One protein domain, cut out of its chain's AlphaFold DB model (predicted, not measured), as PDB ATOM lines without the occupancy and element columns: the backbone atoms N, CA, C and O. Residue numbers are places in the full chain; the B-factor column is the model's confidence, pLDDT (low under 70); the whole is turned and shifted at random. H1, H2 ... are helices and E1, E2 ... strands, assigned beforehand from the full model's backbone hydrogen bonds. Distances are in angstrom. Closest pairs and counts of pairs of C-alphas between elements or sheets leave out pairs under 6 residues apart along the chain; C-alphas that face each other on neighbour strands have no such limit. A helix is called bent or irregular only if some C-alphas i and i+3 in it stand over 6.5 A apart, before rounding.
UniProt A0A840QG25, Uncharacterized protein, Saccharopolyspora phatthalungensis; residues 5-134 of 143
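What this domain is: This is residues 5 to 134 of the 143 residues of an uncharacterized protein of Saccharopolyspora phatthalungensis (UniProt A0A840QG25). Six antiparallel strands form a small closed barrel, with the short helix H2 packed on its outside, mainly next to E4, and the still shorter H1 off to one side. Round the ring run E1, E2, E5, E4, E3, E6 and back to E1, with E1 and E4 sharply bent. The printed part has 130 residues with two named helices and six named strands, in the order E1, H1, E2, E3, E4, E5, H2, E6. The class is mostly strand, though under half of the residues, 60, are in named elements. The whole is compact and rounded, with a radius of gyration of the C-alphas of 13.5 A and spans of 34 by 34 by 29 A.

Where its parts are: The barrel's longest strand by residues is E4, residues 83 to 95, 26.0 A from first to last C-alpha; it bends by 92 degrees at residue 89. E3, residues 50 to 59, measures 27.3 A. E1, residues 5 to 12, begins at C-alpha 5 (203.135, 283.613, 193.480), measures 17.3 A and bends by 84 degrees at residue 9. E2 is residues 25 to 29, E5 residues 101 to 106. E6, residues 128 to 133, measures 16.7 A and ends at C-alpha 133 (202.902, 277.836, 196.537). H1 is residues 15 to 19 and H2 residues 118 to 124.

How they stand to each other: E3, E4 and E5 form a meander, each strand the antiparallel neighbour of the one before, and E3 and E4, like E4 and E5, are a hairpin. With E2, whose antiparallel neighbour is E5, they form a Greek key, four strands in a row with the first beside the fourth. The pairing of E4 is staggered: residues 83 to 90 pair with E3, N 53 to O 87 at 2.8 A, and residues 90 to 95 with E5, N 92 to O 104 at 2.9 A. E2 pairs with E5 through N 26 and O 103, 2.8 A, and with E1 through N 10 and O 29, 2.8 A. E6 closes the ring, with N 56 of E3 and O 130 at 2.8 A and N 129 and O 9 of E1 at 2.8 A. H2 is on the barrel and outside it, at a height over the sheet of 7.7 A; the closest C-alphas of H2 and E4 are those of Ala 120 and Leu 86, 5.8 A apart. H1 is not on the barrel and is apart from H2. In H1 and H2 every O i to N i+4 pair is within hydrogen-bond range.

The domain as a whole: The C-alphas of His 35 and Asp 109, the two farthest apart, are 39.5 A from each other. The printed part has no cut. The links E2 to E3, E3 to E4 and E5 to H2 are long, with 20, 23 and 11 residues. Mean pLDDT of the printed part is 88.8; residues 32 to 37 and 97 to 99 are under 70.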
ATOM      1  N   VAL A   5     204.407 283.176 194.074       95.81
ATOM      2  CA  VAL A   5     203.135 283.613 193.480       95.81
ATOM      3  C   VAL A   5     203.002 283.008 192.084       95.81
ATOM      4  O   VAL A   5     203.811 283.281 191.201       95.81
ATOM      5  N   LEU A   6     201.966 282.198 191.884       95.31
ATOM      6  CA  LEU A   6     201.706 281.481 190.633       95.31
ATOM      7  C   LEU A   6     200.868 282.307 189.656       95.31
ATOM      8  O   LEU A   6     200.990 282.161 188.446       95.31
ATOM      9  N   GLY A   7     199.997 283.173 190.175       94.75
ATOM     10  CA  GLY A   7     199.147 284.022 189.351       94.75
ATOM     11  C   GLY A   7     198.001 284.647 190.130       94.75
ATOM     12  O   GLY A   7     197.810 284.395 191.318       94.75
ATOM     13  N   THR A   8     197.230 285.497 189.461       95.25
ATOM     14  CA  THR A   8     196.041 286.141 190.030       95.25
ATOM     15  C   THR A   8     194.919 286.148 189.006       95.25
ATOM     16  O   THR A   8     195.144 286.461 187.838       95.25
ATOM     17  N   GLY A   9     193.713 285.804 189.443       93.81
ATOM     18  CA  GLY A   9     192.528 285.760 188.595       93.81
ATOM     19  C   GLY A   9     191.355 285.101 189.306       93.81
ATOM     20  O   GLY A   9     191.415 284.797 190.495       93.81
ATOM     21  N   ARG A  10     190.267 284.884 188.579       92.69
ATOM     22  CA  ARG A  10     189.127 284.107 189.058       92.69
ATOM     23  C   ARG A  10     189.424 282.622 188.950       92.69
ATOM     24  O   ARG A  10     189.820 282.180 187.874       92.69
ATOM     25  N   LEU A  11     189.214 281.885 190.035       93.44
ATOM     26  CA  LEU A  11     189.519 280.458 190.104       93.44
ATOM     27  C   LEU A  11     188.370 279.590 189.590       93.44
ATOM     28  O   LEU A  11     187.222 279.733 190.021       93.44
ATOM     29  N   TYR A  12     188.723 278.663 188.704       91.25
ATOM     30  CA  TYR A  12     187.852 277.631 188.146       91.25
ATOM     31  C   TYR A  12     188.587 276.285 188.097       91.25
ATOM     32  O   TYR A  12     189.790 276.208 188.351       91.25
ATOM     33  N   TRP A  13     187.865 275.221 187.762       89.94
ATOM     34  CA  TRP A  13     188.415 273.910 187.421       89.94
ATOM     35  C   TRP A  13     187.595 273.312 186.281       89.94
ATOM     36  O   TRP A  13     186.412 273.627 186.127       89.94
ATOM     37  N   ASP A  14     188.219 272.451 185.483       87.00
ATOM     38  CA  ASP A  14     187.527 271.784 184.385       87.00
ATOM     39  C   ASP A  14     186.468 270.813 184.923       87.00
ATOM     40  O   ASP A  14     186.672 270.123 185.925       87.00
ATOM     41  N   SER A  15     185.322 270.712 184.242       83.44
ATOM     42  CA  SER A  15     184.230 269.825 184.671       83.44
ATOM     43  C   SER A  15     184.648 268.357 184.773       83.44
ATOM     44  O   SER A  15     184.059 267.597 185.542       83.44
ATOM     45  N   ASP A  16     185.665 267.963 184.011       83.56
ATOM     46  CA  ASP A  16     186.189 266.600 183.981       83.56
ATOM     47  C   ASP A  16     186.878 266.222 185.297       83.56
ATOM     48  O   ASP A  16     186.821 265.063 185.708       83.56
ATOM     49  N   GLU A  17     187.412 267.202 186.031       86.56
ATOM     50  CA  GLU A  17     187.943 266.997 187.383       86.56
ATOM     51  C   GLU A  17     186.858 266.515 188.344       86.56
ATOM     52  O   GLU A  17     187.095 265.615 189.148       86.56
ATOM     53  N   ARG A  18     185.648 267.076 188.220       82.88
ATOM     54  CA  ARG A  18     184.479 266.638 188.988       82.88
ATOM     55  C   ARG A  18     183.965 265.288 188.503       82.88
ATOM     56  O   ARG A  18     183.640 264.439 189.320       82.88
ATOM     57  N   ARG A  19     183.880 265.076 187.187       83.44
ATOM     58  CA  ARG A  19     183.355 263.822 186.609       83.44
ATOM     59  C   ARG A  19     184.209 262.601 186.935       83.44
ATOM     60  O   ARG A  19     183.680 261.496 186.971       83.44
ATOM     61  N   THR A  20     185.509 262.797 187.131       85.69
ATOM     62  CA  THR A  20     186.464 261.731 187.457       85.69
ATOM     63  C   THR A  20     186.786 261.647 188.949       85.69
ATOM     64  O   THR A  20     187.589 260.805 189.339       85.69
ATOM     65  N   ASP A  21     186.197 262.522 189.778       87.56
ATOM     66  CA  ASP A  21     186.544 262.717 191.193       87.56
ATOM     67  C   ASP A  21     188.039 262.998 191.447       87.56
ATOM     68  O   ASP A  21     188.528 262.854 192.567       87.56
ATOM     69  N   ARG A  22     188.794 263.414 190.424       90.62
ATOM     70  CA  ARG A  22     190.226 263.668 190.572       90.62
ATOM     71  C   ARG A  22     190.489 264.960 191.331       90.62
ATOM     72  O   ARG A  22     191.353 264.971 192.207       90.62
ATOM     73  N   TYR A  23     189.778 266.034 190.976       91.56
ATOM     74  CA  TYR A  23     190.005 267.384 191.509       91.56
ATOM     75  C   TYR A  23     191.497 267.742 191.580       91.56
ATOM     76  O   TYR A  23     191.994 268.169 192.612       91.56
ATOM     77  N   GLY A  24     192.236 267.506 190.497       91.94
ATOM     78  CA  GLY A  24     193.694 267.617 190.472       91.94
ATOM     79  C   GLY A  24     194.232 268.962 190.021       91.94
ATOM     80  O   GLY A  24     195.383 269.273 190.322       91.94
ATOM     81  N   THR A  25     193.437 269.752 189.302       95.12
ATOM     82  CA  THR A  25     193.902 271.004 188.706       95.12
ATOM     83  C   THR A  25     192.873 272.127 188.796       95.12
ATOM     84  O   THR A  25     191.670 271.893 188.912       95.12
ATOM     85  N   VAL A  26     193.370 273.361 188.740       94.88
ATOM     86  CA  VAL A  26     192.599 274.604 188.667       94.88
ATOM     87  C   VAL A  26     193.141 275.489 187.547       94.88
ATOM     88  O   VAL A  26     194.286 275.349 187.115       94.88
ATOM     89  N   CYS A  27     192.340 276.447 187.103       93.50
ATOM     90  CA  CYS A  27     192.755 277.499 186.187       93.50
ATOM     91  C   CYS A  27     192.331 278.873 186.708       93.50
ATOM     92  O   CYS A  27     191.454 278.997 187.569       93.50
ATOM     93  N   LEU A  28     192.984 279.915 186.193       92.75
ATOM     94  CA  LEU A  28     192.666 281.302 186.509       92.75
ATOM     95  C   LEU A  28     192.260 282.056 185.243       92.75
ATOM     96  O   LEU A  28     192.897 281.919 184.202       92.75
ATOM     97  N   THR A  29     191.245 282.910 185.355       89.62
ATOM     98  CA  THR A  29     190.845 283.851 184.295       89.62
ATOM     99  C   THR A  29     190.842 285.289 184.801       89.62
ATOM    100  O   THR A  29     190.407 285.580 185.915       89.62
ATOM    101  N   ARG A  30     191.339 286.211 183.983       87.62
ATOM    102  CA  ARG A  30     191.296 287.660 184.199       87.62
ATOM    103  C   ARG A  30     190.014 288.280 183.647       87.62
ATOM    104  O   ARG A  30     189.682 289.409 184.008       87.62
ATOM    105  N   ALA A  31     189.277 287.551 182.806       77.94
ATOM    106  CA  ALA A  31     188.069 288.066 182.180       77.94
ATOM    107  C   ALA A  31     187.021 288.469 183.229       77.94
ATOM    108  O   ALA A  31     186.692 287.736 184.168       77.94
ATOM    109  N   THR A  32     186.478 289.675 183.061       65.56
ATOM    110  CA  THR A  32     185.498 290.247 183.988       65.56
ATOM    111  C   THR A  32     184.050 289.953 183.583       65.56
ATOM    112  O   THR A  32     183.190 289.891 184.474       65.56
ATOM    113  N   ARG A  33     183.796 289.686 182.292       55.28
ATOM    114  CA  ARG A  33     182.535 289.225 181.681       55.28
ATOM    115  C   ARG A  33     182.825 288.256 180.525       55.28
ATOM    116  O   ARG A  33     183.827 288.439 179.835       55.28
ATOM    117  N   ASP A  34     181.944 287.270 180.335       55.91
ATOM    118  CA  ASP A  34     181.892 286.379 179.163       55.91
ATOM    119  C   ASP A  34     181.984 287.248 177.897       55.91
ATOM    120  O   ASP A  34     181.339 288.288 177.822       55.91
ATOM    121  N   HIS A  35     182.913 287.029 176.968       55.69
ATOM    122  CA  HIS A  35     182.773 286.047 175.888       55.69
ATOM    123  C   HIS A  35     184.129 285.631 175.284       55.69
ATOM    124  O   HIS A  35     184.188 285.041 174.208       55.69
ATOM    125  N   THR A  36     185.239 285.925 175.961       59.44
ATOM    126  CA  THR A  36     186.553 285.393 175.581       59.44
ATOM    127  C   THR A  36     187.325 285.080 176.853       59.44
ATOM    128  O   THR A  36     187.488 285.971 177.691       59.44
ATOM    129  N   PRO A  37     187.749 283.826 177.059       64.94
ATOM    130  CA  PRO A  37     188.477 283.476 178.262       64.94
ATOM    131  C   PRO A  37     189.885 284.101 178.197       64.94
ATOM    132  O   PRO A  37     190.765 283.609 177.500       64.94
ATOM    133  N   ASP A  38     190.089 285.216 178.906       82.62
ATOM    134  CA  ASP A  38     191.419 285.789 179.174       82.62
ATOM    135  C   ASP A  38     192.059 284.982 180.303       82.62
ATOM    136  O   ASP A  38     191.869 285.265 181.486       82.62
ATOM    137  N   LEU A  39     192.723 283.895 179.933       84.00
ATOM    138  CA  LEU A  39     193.254 282.915 180.872       84.00
ATOM    139  C   LEU A  39     194.678 283.284 181.294       84.00
ATOM    140  O   LEU A  39     195.483 283.799 180.518       84.00
ATOM    141  N   VAL A  40     194.998 283.017 182.556       87.81
ATOM    142  CA  VAL A  40     196.353 283.187 183.085       87.81
ATOM    143  C   VAL A  40     197.207 282.010 182.621       87.81
ATOM    144  O   VAL A  40     196.816 280.859 182.811       87.81
ATOM    145  N   THR A  41     198.375 282.289 182.038       88.25
ATOM    146  CA  THR A  41     199.392 281.263 181.771       88.25
ATOM    147  C   THR A  41     200.293 281.081 182.989       88.25
ATOM    148  O   THR A  41     200.537 282.016 183.753       88.25
ATOM    149  N   PHE A  42     200.786 279.858 183.169       90.50
ATOM    150  CA  PHE A  42     201.628 279.461 184.300       90.50
ATOM    151  C   PHE A  42     203.052 279.117 183.846       90.50
ATOM    152  O   PHE A  42     203.699 278.249 184.425       90.50
ATOM    153  N   ASP A  43     203.552 279.784 182.804       86.06
ATOM    154  CA  ASP A  43     204.817 279.428 182.140       86.06
ATOM    155  C   ASP A  43     206.038 279.520 183.072       86.06
ATOM    156  O   ASP A  43     207.025 278.813 182.888       86.06
ATOM    157  N   ALA A  44     205.958 280.368 184.101       87.62
ATOM    158  CA  ALA A  44     206.993 280.538 185.122       87.62
ATOM    159  C   ALA A  44     206.752 279.700 186.395       87.62
ATOM    160  O   ALA A  44     207.465 279.873 187.385       87.62
ATOM    161  N   ALA A  45     205.739 278.827 186.415       92.69
ATOM    162  CA  ALA A  45     205.446 278.014 187.587       92.69
ATOM    163  C   ALA A  45     206.599 277.029 187.870       92.69
ATOM    164  O   ALA A  45     207.093 276.383 186.941       92.69
ATOM    165  N   PRO A  46     207.016 276.856 189.137       94.31
ATOM    166  CA  PRO A  46     208.110 275.962 189.510       94.31
ATOM    167  C   PRO A  46     207.651 274.493 189.479       94.31
ATOM    168  O   PRO A  46     207.495 273.841 190.512       94.31
ATOM    169  N   VAL A  47     207.390 273.964 188.282       95.94
ATOM    170  CA  VAL A  47     206.935 272.583 188.067       95.94
ATOM    171  C   VAL A  47     207.903 271.595 188.714       95.94
ATOM    172  O   VAL A  47     209.121 271.718 188.604       95.94
ATOM    173  N   GLY A  48     207.352 270.597 189.400       94.75
ATOM    174  CA  GLY A  48     208.123 269.602 190.134       94.75
ATOM    175  C   GLY A  48     208.483 270.012 191.563       94.75
ATOM    176  O   GLY A  48     208.895 269.138 192.329       94.75
ATOM    177  N   MET A  49     208.296 271.281 191.952       94.19
ATOM    178  CA  MET A  49     208.463 271.729 193.336       94.19
ATOM    179  C   MET A  49     207.364 271.139 194.225       94.19
ATOM    180  O   MET A  49     206.195 271.097 193.842       94.19
ATOM    181  N   HIS A  50     207.748 270.672 195.412       94.00
ATOM    182  CA  HIS A  50     206.808 270.211 196.426       94.00
ATOM    183  C   HIS A  50     206.370 271.385 197.308       94.00
ATOM    184  O   HIS A  50     207.212 272.169 197.750       94.00
ATOM    185  N   GLY A  51     205.074 271.498 197.582       93.31
ATOM    186  CA  GLY A  51     204.531 272.545 198.442       93.31
ATOM    187  C   GLY A  51     203.040 272.371 198.698       93.31
ATOM    188  O   GLY A  51     202.461 271.331 198.381       93.31
ATOM    189  N   HIS A  52     202.420 273.396 199.279       94.44
ATOM    190  CA  HIS A  52     200.967 273.471 199.431       94.44
ATOM    191  C   HIS A  52     200.405 274.491 198.457       94.44
ATOM    192  O   HIS A  52     200.800 275.648 198.499       94.44
ATOM    193  N   LEU A  53     199.474 274.087 197.600       96.69
ATOM    194  CA  LEU A  53     198.767 275.030 196.745       96.69
ATOM    195  C   LEU A  53     197.738 275.788 197.590       96.69
ATOM    196  O   LEU A  53     196.856 275.174 198.195       96.69
ATOM    197  N   VAL A  54     197.851 277.113 197.629       97.50
ATOM    198  CA  VAL A  54     196.996 277.999 198.429       97.50
ATOM    199  C   VAL A  54     196.338 279.039 197.528       97.50
ATOM    200  O   VAL A  54     196.972 279.600 196.636       97.50
ATOM    201  N   ALA A  55     195.056 279.302 197.768       97.81
ATOM    202  CA  ALA A  55     194.317 280.396 197.155       97.81
ATOM    203  C   ALA A  55     194.074 281.501 198.188       97.81
ATOM    204  O   ALA A  55     193.294 281.319 199.120       97.81
ATOM    205  N   VAL A  56     194.713 282.653 198.002       97.75
ATOM    206  CA  VAL A  56     194.485 283.850 198.821       97.75
ATOM    207  C   VAL A  56     193.356 284.663 198.200       97.75
ATOM    208  O   VAL A  56     193.473 285.130 197.066       97.75
ATOM    209  N   VAL A  57     192.250 284.839 198.917       97.31
ATOM    210  CA  VAL A  57     191.058 285.524 198.401       97.31
ATOM    211  C   VAL A  57     191.299 287.030 198.326       97.31
ATOM    212  O   VAL A  57     191.492 287.689 199.340       97.31
ATOM    213  N   LEU A  58     191.241 287.610 197.128       96.50
ATOM    214  CA  LEU A  58     191.411 289.052 196.915       96.50
ATOM    215  C   LEU A  58     190.077 289.791 196.782       96.50
ATOM    216  O   LEU A  58     189.971 290.952 197.166       96.50
ATOM    217  N   ALA A  59     189.061 289.134 196.220       93.75
ATOM    218  CA  ALA A  59     187.711 289.677 196.128       93.75
ATOM    219  C   ALA A  59     186.674 288.557 196.047       93.75
ATOM    220  O   ALA A  59     186.887 287.542 195.374       93.75
ATOM    221  N   THR A  60     185.533 288.783 196.694       92.06
ATOM    222  CA  THR A  60     184.446 287.808 196.766       92.06
ATOM    223  C   THR A  60     183.348 288.094 195.747       92.06
ATOM    224  O   THR A  60     183.116 289.234 195.338       92.06
ATOM    225  N   ARG A  61     182.666 287.037 195.310       84.44
ATOM    226  CA  ARG A  61     181.516 287.073 194.403       84.44
ATOM    227  C   ARG A  61     180.513 285.988 194.790       84.44
ATOM    228  O   ARG A  61     180.931 284.933 195.270       84.44
ATOM    229  N   PRO A  62     179.209 286.191 194.530       76.31
ATOM    230  CA  PRO A  62     178.247 285.100 194.601       76.31
ATOM    231  C   PRO A  62     178.714 283.944 193.709       76.31
ATOM    232  O   PRO A  62     178.979 284.149 192.522       76.31
ATOM    233  N   SER A  63     178.855 282.749 194.283       72.06
ATOM    234  CA  SER A  63     179.187 281.559 193.500       72.06
ATOM    235  C   SER A  63     177.958 281.145 192.685       72.06
ATOM    236  O   SER A  63     176.890 280.967 193.272       72.06
ATOM    237  N   PRO A  64     178.070 280.972 191.355       72.50
ATOM    238  CA  PRO A  64     176.959 280.493 190.532       72.50
ATOM    239  C   PRO A  64     176.723 278.982 190.682       72.50
ATOM    240  O   PRO A  64     175.746 278.458 190.155       72.50
ATOM    241  N   HIS A  65     177.622 278.259 191.356       72.50
ATOM    242  CA  HIS A  65     177.536 276.809 191.468       72.50
ATOM    243  C   HIS A  65     176.593 276.412 192.606       72.50
ATOM    244  O   HIS A  65     176.689 276.948 193.701       72.50
ATOM    245  N   SER A  66     175.736 275.413 192.399       77.25
ATOM    246  CA  SER A  66     174.830 274.910 193.447       77.25
ATOM    247  C   SER A  66     175.480 273.923 194.430       77.25
ATOM    248  O   SER A  66     174.783 273.402 195.291       77.25
ATOM    249  N   GLY A  67     176.784 273.639 194.316       78.88
ATOM    250  CA  GLY A  67     177.458 272.551 195.046       78.88
ATOM    251  C   GLY A  67     177.390 271.162 194.396       78.88
ATOM    252  O   GLY A  67     176.834 270.992 193.307       78.88
ATOM    253  N   ASP A  68     177.952 270.175 195.096       80.62
ATOM    254  CA  ASP A  68     177.801 268.740 194.846       80.62
ATOM    255  C   ASP A  68     177.001 268.092 195.982       80.62
ATOM    256  O   ASP A  68     177.524 267.763 197.048       80.62
ATOM    257  N   TRP A  69     175.706 267.912 195.746       81.38
ATOM    258  CA  TRP A  69     174.760 267.471 196.766       81.38
ATOM    259  C   TRP A  69     174.970 266.002 197.136       81.38
ATOM    260  O   TRP A  69     174.803 265.637 198.296       81.38
ATOM    261  N   ALA A  70     175.396 265.171 196.179       82.69
ATOM    262  CA  ALA A  70     175.680 263.757 196.418       82.69
ATOM    263  C   ALA A  70     176.877 263.565 197.361       82.69
ATOM    264  O   ALA A  70     176.945 262.573 198.083       82.69
ATOM    265  N   ARG A  71     177.801 264.535 197.378       81.06
ATOM    266  CA  ARG A  71     178.993 264.542 198.236       81.06
ATOM    267  C   ARG A  71     178.869 265.476 199.447       81.06
ATOM    268  O   ARG A  71     179.832 265.619 200.194       81.06
ATOM    269  N   GLY A  72     177.714 266.119 199.646       85.31
ATOM    270  CA  GLY A  72     177.502 267.091 200.725       85.31
ATOM    271  C   GLY A  72     178.405 268.328 200.635       85.31
ATOM    272  O   GLY A  72     178.690 268.955 201.654       85.31
ATOM    273  N   LEU A  73     178.879 268.668 199.433       85.44
ATOM    274  CA  LEU A  73     179.755 269.808 199.190       85.44
ATOM    275  C   LEU A  73     178.917 271.008 198.773       85.44
ATOM    276  O   LEU A  73     178.228 270.976 197.754       85.44
ATOM    277  N   TYR A  74     179.023 272.092 199.529       82.00
ATOM    278  CA  TYR A  74     178.279 273.315 199.264       82.00
ATOM    279  C   TYR A  74     179.247 274.486 199.100       82.00
ATOM    280  O   TYR A  74     180.214 274.593 199.861       82.00
ATOM    281  N   PRO A  75     179.008 275.384 198.133       84.31
ATOM    282  CA  PRO A  75     179.746 276.626 198.071       84.31
ATOM    283  C   PRO A  75     179.445 277.434 199.328       84.31
ATOM    284  O   PRO A  75     178.311 277.511 199.797       84.31
ATOM    285  N   SER A  76     180.477 278.074 199.849       87.19
ATOM    286  CA  SER A  76     180.356 279.081 200.894       87.19
ATOM    287  C   SER A  76     181.165 280.292 200.469       87.19
ATOM    288  O   SER A  76     182.199 280.144 199.821       87.19
ATOM    289  N   THR A  77     180.683 281.492 200.785       89.75
ATOM    290  CA  THR A  77     181.412 282.720 200.462       89.75
ATOM    291  C   THR A  77     182.581 282.868 201.438       89.75
ATOM    292  O   THR A  77     182.335 282.901 202.648       89.75
ATOM    293  N   PRO A  78     183.834 282.938 200.962       93.19
ATOM    294  CA  PRO A  78     184.979 283.160 201.834       93.19
ATOM    295  C   PRO A  78     185.107 284.635 202.220       93.19
ATOM    296  O   PRO A  78     184.373 285.489 201.722       93.19
ATOM    297  N   THR A  79     186.060 284.947 203.094       95.69
ATOM    298  CA  THR A  79     186.403 286.331 203.456       95.69
ATOM    299  C   THR A  79     187.546 286.846 202.579       95.69
ATOM    300  O   THR A  79     188.426 286.088 202.186       95.69
ATOM    301  N   VAL A  80     187.567 288.143 202.264       97.12
ATOM    302  CA  VAL A  80     188.737 288.759 201.611       97.12
ATOM    303  C   VAL A  80     189.951 288.671 202.542       97.12
ATOM    304  O   VAL A  80     189.845 288.971 203.727       97.12
ATOM    305  N   GLY A  81     191.094 288.261 202.001       96.75
ATOM    306  CA  GLY A  81     192.328 287.975 202.730       96.75
ATOM    307  C   GLY A  81     192.414 286.549 203.281       96.75
ATOM    308  O   GLY A  81     193.465 286.171 203.782       96.75
ATOM    309  N   GLU A  82     191.348 285.750 203.182       96.50
ATOM    310  CA  GLU A  82     191.365 284.352 203.618       96.50
ATOM    311  C   GLU A  82     192.323 283.524 202.752       96.50
ATOM    312  O   GLU A  82     192.266 283.573 201.520       96.50
ATOM    313  N   GLU A  83     193.179 282.742 203.404       97.19
ATOM    314  CA  GLU A  83     194.047 281.757 202.761       97.19
ATOM    315  C   GLU A  83     193.359 280.393 202.773       97.19
ATOM    316  O   GLU A  83     193.130 279.790 203.822       97.19
ATOM    317  N   ILE A  84     193.016 279.892 201.590       96.44
ATOM    318  CA  ILE A  84     192.328 278.616 201.431       96.44
ATOM    319  C   ILE A  84     193.332 277.590 200.910       96.44
ATOM    320  O   ILE A  84     193.768 277.652 199.758       96.44
ATOM    321  N   SER A  85     193.683 276.623 201.757       96.44
ATOM    322  CA  SER A  85     194.549 275.502 201.377       96.44
ATOM    323  C   SER A  85     193.815 274.559 200.423       96.44
ATOM    324  O   SER A  85     192.801 273.957 200.789       96.44
ATOM    325  N   LEU A  86     194.323 274.436 199.196       96.88
ATOM    326  CA  LEU A  86     193.772 273.544 198.179       96.88
ATOM    327  C   LEU A  86     194.357 272.141 198.313       96.88
ATOM    328  O   LEU A  86     193.624 271.173 198.178       96.88
ATOM    329  N   GLY A  87     195.642 272.000 198.623       95.31
ATOM    330  CA  GLY A  87     196.226 270.689 198.899       95.31
ATOM    331  C   GLY A  87     197.752 270.661 198.821       95.31
ATOM    332  O   GLY A  87     198.346 271.544 198.200       95.31
ATOM    333  N   PRO A  88     198.397 269.670 199.457       95.50
ATOM    334  CA  PRO A  88     199.823 269.411 199.305       95.50
ATOM    335  C   PRO A  88     200.140 268.611 198.044       95.50
ATOM    336  O   PRO A  88     199.335 267.801 197.580       95.50
ATOM    337  N   GLY A  89     201.367 268.760 197.561       95.06
ATOM    338  CA  GLY A  89     201.970 267.809 196.643       95.06
ATOM    339  C   GLY A  89     202.992 268.440 195.715       95.06
ATOM    340  O   GLY A  89     203.464 269.563 195.911       95.06
ATOM    341  N   ARG A  90     203.325 267.696 194.666       95.69
ATOM    342  CA  ARG A  90     204.237 268.132 193.618       95.69
ATOM    343  C   ARG A  90     203.499 268.940 192.559       95.69
ATOM    344  O   ARG A  90     202.587 268.418 191.919       95.69
ATOM    345  N   LEU A  91     203.915 270.187 192.356       96.31
ATOM    346  CA  LEU A  91     203.312 271.081 191.374       96.31
ATOM    347  C   LEU A  91     203.459 270.519 189.955       96.31
ATOM    348  O   LEU A  91     204.551 270.112 189.551       96.31
ATOM    349  N   PHE A  92     202.377 270.535 189.186       96.25
ATOM    350  CA  PHE A  92     202.379 270.158 187.778       96.25
ATOM    351  C   PHE A  92     201.455 271.060 186.960       96.25
ATOM    352  O   PHE A  92     200.575 271.737 187.497       96.25
ATOM    353  N   LEU A  93     201.671 271.049 185.647       94.88
ATOM    354  CA  LEU A  93     200.818 271.706 184.668       94.88
ATOM    355  C   LEU A  93     200.091 270.646 183.843       94.88
ATOM    356  O   LEU A  93     200.666 269.607 183.515       94.88
ATOM    357  N   ALA A  94     198.839 270.915 183.498       91.56
ATOM    358  CA  ALA A  94     198.051 270.084 182.597       91.56
ATOM    359  C   ALA A  94     197.467 270.935 181.472       91.56
ATOM    360  O   ALA A  94     197.175 272.115 181.663       91.56
ATOM    361  N   ALA A  95     197.274 270.327 180.306       85.44
ATOM    362  CA  ALA A  95     196.467 270.943 179.266       85.44
ATOM    363  C   ALA A  95     195.005 271.001 179.732       85.44
ATOM    364  O   ALA A  95     194.472 270.012 180.235       85.44
ATOM    365  N   SER A  96     194.377 272.155 179.556       77.50
ATOM    366  CA  SER A  96     192.941 272.337 179.717       77.50
ATOM    367  C   SER A  96     192.210 272.014 178.420       77.50
ATOM    368  O   SER A  96     192.743 272.176 177.318       77.50
ATOM    369  N   HIS A  97     190.932 271.672 178.549       69.94
ATOM    370  CA  HIS A  97     190.015 271.510 177.423       69.94
ATOM    371  C   HIS A  97     189.797 272.803 176.625       69.94
ATOM    372  O   HIS A  97     189.419 272.742 175.456       69.94
ATOM    373  N   HIS A  98     190.069 273.967 177.219       68.88
ATOM    374  CA  HIS A  98     189.939 275.268 176.559       68.88
ATOM    375  C   HIS A  98     191.232 275.745 175.870       68.88
ATOM    376  O   HIS A  98     191.305 276.892 175.432       68.88
ATOM    377  N   GLY A  99     192.239 274.872 175.732       69.81
ATOM    378  CA  GLY A  99     193.490 275.174 175.024       69.81
ATOM    379  C   GLY A  99     194.513 275.969 175.844       69.81
ATOM    380  O   GLY A  99     195.487 276.470 175.291       69.81
ATOM    381  N   ASN A 100     194.303 276.088 177.154       74.56
ATOM    382  CA  ASN A 100     195.186 276.755 178.111       74.56
ATOM    383  C   ASN A 100     195.834 275.766 179.088       74.56
ATOM    384  O   ASN A 100     195.679 274.552 178.976       74.56
ATOM    385  N   THR A 101     196.569 276.301 180.061       87.56
ATOM    386  CA  THR A 101     197.267 275.522 181.082       87.56
ATOM    387  C   THR A 101     196.506 275.564 182.403       87.56
ATOM    388  O   THR A 101     196.266 276.642 182.951       87.56
ATOM    389  N   ASN A 102     196.166 274.397 182.938       93.00
ATOM    390  CA  ASN A 102     195.750 274.250 184.326       93.00
ATOM    391  C   ASN A 102     196.978 273.993 185.199       93.00
ATOM    392  O   ASN A 102     197.967 273.406 184.754       93.00
ATOM    393  N   ILE A 103     196.888 274.385 186.462       95.88
ATOM    394  CA  ILE A 103     197.908 274.151 187.478       95.88
ATOM    395  C   ILE A 103     197.333 273.285 188.590       95.88
ATOM    396  O   ILE A 103     196.172 273.425 188.968       95.88
ATOM    397  N   GLY A 104     198.134 272.368 189.112       96.00
ATOM    398  CA  GLY A 104     197.696 271.435 190.137       96.00
ATOM    399  C   GLY A 104     198.845 270.933 190.988       96.00
ATOM    400  O   GLY A 104     200.011 271.212 190.707       96.00
ATOM    401  N   VAL A 105     198.509 270.159 192.017       95.75
ATOM    402  CA  VAL A 105     199.489 269.388 192.787       95.75
ATOM    403  C   VAL A 105     199.135 267.910 192.745       95.75
ATOM    404  O   VAL A 105     197.970 267.530 192.851       95.75
ATOM    405  N   LYS A 106     200.152 267.072 192.553       96.06
ATOM    406  CA  LYS A 106     200.031 265.623 192.667       96.06
ATOM    407  C   LYS A 106     200.433 265.214 194.086       96.06
ATOM    408  O   LYS A 106     201.578 265.478 194.458       96.06
ATOM    409  N   PRO A 107     199.539 264.599 194.871       95.06
ATOM    410  CA  PRO A 107     199.858 264.152 196.218       95.06
ATOM    411  C   PRO A 107     200.834 262.966 196.180       95.06
ATOM    412  O   PRO A 107     200.799 262.143 195.262       95.06
ATOM    413  N   ASP A 108     201.688 262.873 197.197       92.62
ATOM    414  CA  ASP A 108     202.697 261.810 197.327       92.62
ATOM    415  C   ASP A 108     202.183 260.595 198.137       92.62
ATOM    416  O   ASP A 108     202.916 259.634 198.357       92.62
ATOM    417  N   ASP A 109     200.916 260.610 198.563       91.88
ATOM    418  CA  ASP A 109     200.271 259.571 199.388       91.88
ATOM    419  C   ASP A 109     199.631 258.425 198.578       91.88
ATOM    420  O   ASP A 109     199.063 257.493 199.144       91.88
ATOM    421  N   GLY A 110     199.727 258.482 197.247       91.00
ATOM    422  CA  GLY A 110     199.227 257.444 196.347       91.00
ATOM    423  C   GLY A 110     197.720 257.480 196.078       91.00
ATOM    424  O   GLY A 110     197.237 256.597 195.367       91.00
ATOM    425  N   ARG A 111     196.974 258.474 196.582       93.00
ATOM    426  CA  ARG A 111     195.540 258.596 196.268       93.00
ATOM    427  C   ARG A 111     195.306 258.916 194.790       93.00
ATOM    428  O   ARG A 111     196.041 259.683 194.163       93.00
ATOM    429  N   ASP A 112     194.246 258.354 194.229       90.81
ATOM    430  CA  ASP A 112     193.832 258.535 192.832       90.81
ATOM    431  C   ASP A 112     192.738 259.603 192.657       90.81
ATOM    432  O   ASP A 112     192.473 260.038 191.536       90.81
ATOM    433  N   ARG A 113     192.139 260.053 193.766       93.06
ATOM    434  CA  ARG A 113     191.018 261.001 193.826       93.06
ATOM    435  C   ARG A 113     191.290 262.144 194.792       93.06
ATOM    436  O   ARG A 113     192.149 262.031 195.667       93.06
ATOM    437  N   ASP A 114     190.526 263.221 194.637       94.12
ATOM    438  CA  ASP A 114     190.528 264.399 195.511       94.12
ATOM    439  C   ASP A 114     191.944 264.926 195.812       94.12
ATOM    440  O   ASP A 114     192.323 265.177 196.959       94.12
ATOM    441  N   TRP A 115     192.755 265.062 194.761       96.06
ATOM    442  CA  TRP A 115     194.132 265.558 194.854       96.06
ATOM    443  C   TRP A 115     194.192 266.965 195.456       96.06
ATOM    444  O   TRP A 115     195.080 267.254 196.260       96.06
ATOM    445  N   LEU A 116     193.217 267.807 195.126       96.50
ATOM    446  CA  LEU A 116     192.877 269.023 195.853       96.50
ATOM    447  C   LEU A 116     191.621 268.776 196.696       96.50
ATOM    448  O   LEU A 116     190.753 267.989 196.330       96.50
ATOM    449  N   ASN A 117     191.508 269.489 197.813       95.19
ATOM    450  CA  ASN A 117     190.376 269.473 198.725       95.19
ATOM    451  C   ASN A 117     189.113 270.013 198.022       95.19
ATOM    452  O   ASN A 117     189.018 271.224 197.792       95.19
ATOM    453  N   PRO A 118     188.104 269.169 197.738       93.56
ATOM    454  CA  PRO A 118     186.907 269.602 197.023       93.56
ATOM    455  C   PRO A 118     186.120 270.675 197.780       93.56
ATOM    456  O   PRO A 118     185.637 271.627 197.174       93.56
ATOM    457  N   THR A 119     186.038 270.589 199.112       93.06
ATOM    458  CA  THR A 119     185.377 271.613 199.938       93.06
ATOM    459  C   THR A 119     186.043 272.976 199.763       93.06
ATOM    460  O   THR A 119     185.358 273.988 199.614       93.06
ATOM    461  N   ALA A 120     187.378 273.001 199.728       94.94
ATOM    462  CA  ALA A 120     188.146 274.215 199.480       94.94
ATOM    463  C   ALA A 120     187.886 274.768 198.071       94.94
ATOM    464  O   ALA A 120     187.636 275.964 197.927       94.94
ATOM    465  N   LEU A 121     187.852 273.897 197.055       93.81
ATOM    466  CA  LEU A 121     187.535 274.276 195.674       93.81
ATOM    467  C   LEU A 121     186.145 274.911 195.559       93.81
ATOM    468  O   LEU A 121     186.007 276.013 195.029       93.81
ATOM    469  N   TYR A 122     185.113 274.284 196.125       91.50
ATOM    470  CA  TYR A 122     183.757 274.845 196.128       91.50
ATOM    471  C   TYR A 122     183.671 276.210 196.815       91.50
ATOM    472  O   TYR A 122     182.874 277.056 196.403       91.50
ATOM    473  N   ARG A 123     184.503 276.444 197.831       91.50
ATOM    474  CA  ARG A 123     184.580 277.715 198.554       91.50
ATOM    475  C   ARG A 123     185.292 278.814 197.754       91.50
ATOM    476  O   ARG A 123     184.877 279.966 197.818       91.50
ATOM    477  N   CYS A 124     186.320 278.490 196.968       91.81
ATOM    478  CA  CYS A 124     187.050 279.476 196.156       91.81
ATOM    479  C   CYS A 124     186.568 279.593 194.696       91.81
ATOM    480  O   CYS A 124     187.043 280.461 193.960       91.81
ATOM    481  N   HIS A 125     185.580 278.796 194.282       90.88
ATOM    482  CA  HIS A 125     184.997 278.853 192.942       90.88
ATOM    483  C   HIS A 125     184.493 280.251 192.569       90.88
ATOM    484  O   HIS A 125     183.714 280.866 193.307       90.88
ATOM    485  N   SER A 126     184.891 280.732 191.386       89.81
ATOM    486  CA  SER A 126     184.543 282.056 190.842       89.81
ATOM    487  C   SER A 126     185.005 283.255 191.687       89.81
ATOM    488  O   SER A 126     184.716 284.403 191.331       89.81
ATOM    489  N   GLN A 127     185.738 283.023 192.778       93.06
ATOM    490  CA  GLN A 127     186.331 284.083 193.589       93.06
ATOM    491  C   GLN A 127     187.584 284.605 192.896       93.06
ATOM    492  O   GLN A 127     188.269 283.859 192.197       93.06
ATOM    493  N   THR A 128     187.898 285.889 193.082       95.00
ATOM    494  CA  THR A 128     189.177 286.431 192.606       95.00
ATOM    495  C   THR A 128     190.235 286.122 193.647       95.00
ATOM    496  O   THR A 128     190.107 286.554 194.792       95.00
ATOM    497  N   VAL A 129     191.264 285.377 193.257       96.69
ATOM    498  CA  VAL A 129     192.304 284.884 194.158       96.69
ATOM    499  C   VAL A 129     193.693 285.162 193.600       96.69
ATOM    500  O   VAL A 129     193.880 285.294 192.388       96.69
ATOM    501  N   ARG A 130     194.675 285.190 194.495       97.31
ATOM    502  CA  ARG A 130     196.085 284.986 194.179       97.31
ATOM    503  C   ARG A 130     196.431 283.539 194.506       97.31
ATOM    504  O   ARG A 130     196.214 283.109 195.636       97.31
ATOM    505  N   LEU A 131     196.916 282.788 193.523       97.25
ATOM    506  CA  LEU A 131     197.424 281.439 193.754       97.25
ATOM    507  C   LEU A 131     198.880 281.509 194.190       97.25
ATOM    508  O   LEU A 131     199.693 282.205 193.576       97.25
ATOM    509  N   GLU A 132     199.192 280.756 195.231       96.94
ATOM    510  CA  GLU A 132     200.497 280.714 195.865       96.94
ATOM    511  C   GLU A 132     200.937 279.270 196.105       96.94
ATOM    512  O   GLU A 132     200.115 278.371 196.299       96.94
ATOM    513  N   LEU A 133     202.252 279.065 196.104       95.12
ATOM    514  CA  LEU A 133     202.902 277.836 196.537       95.12
ATOM    515  C   LEU A 133     203.857 278.161 197.694       95.12
ATOM    516  O   LEU A 133     205.055 278.367 197.467       95.12
ATOM    517  N   PRO A 134     203.352 278.271 198.933       91.56
ATOM    518  CA  PRO A 134     204.204 278.287 200.108       91.56
ATOM    519  C   PRO A 134     205.045 277.003 200.208       91.56
ATOM    520  O   PRO A 134     204.576 275.909 199.855       91.56
TER     521      PRO A 134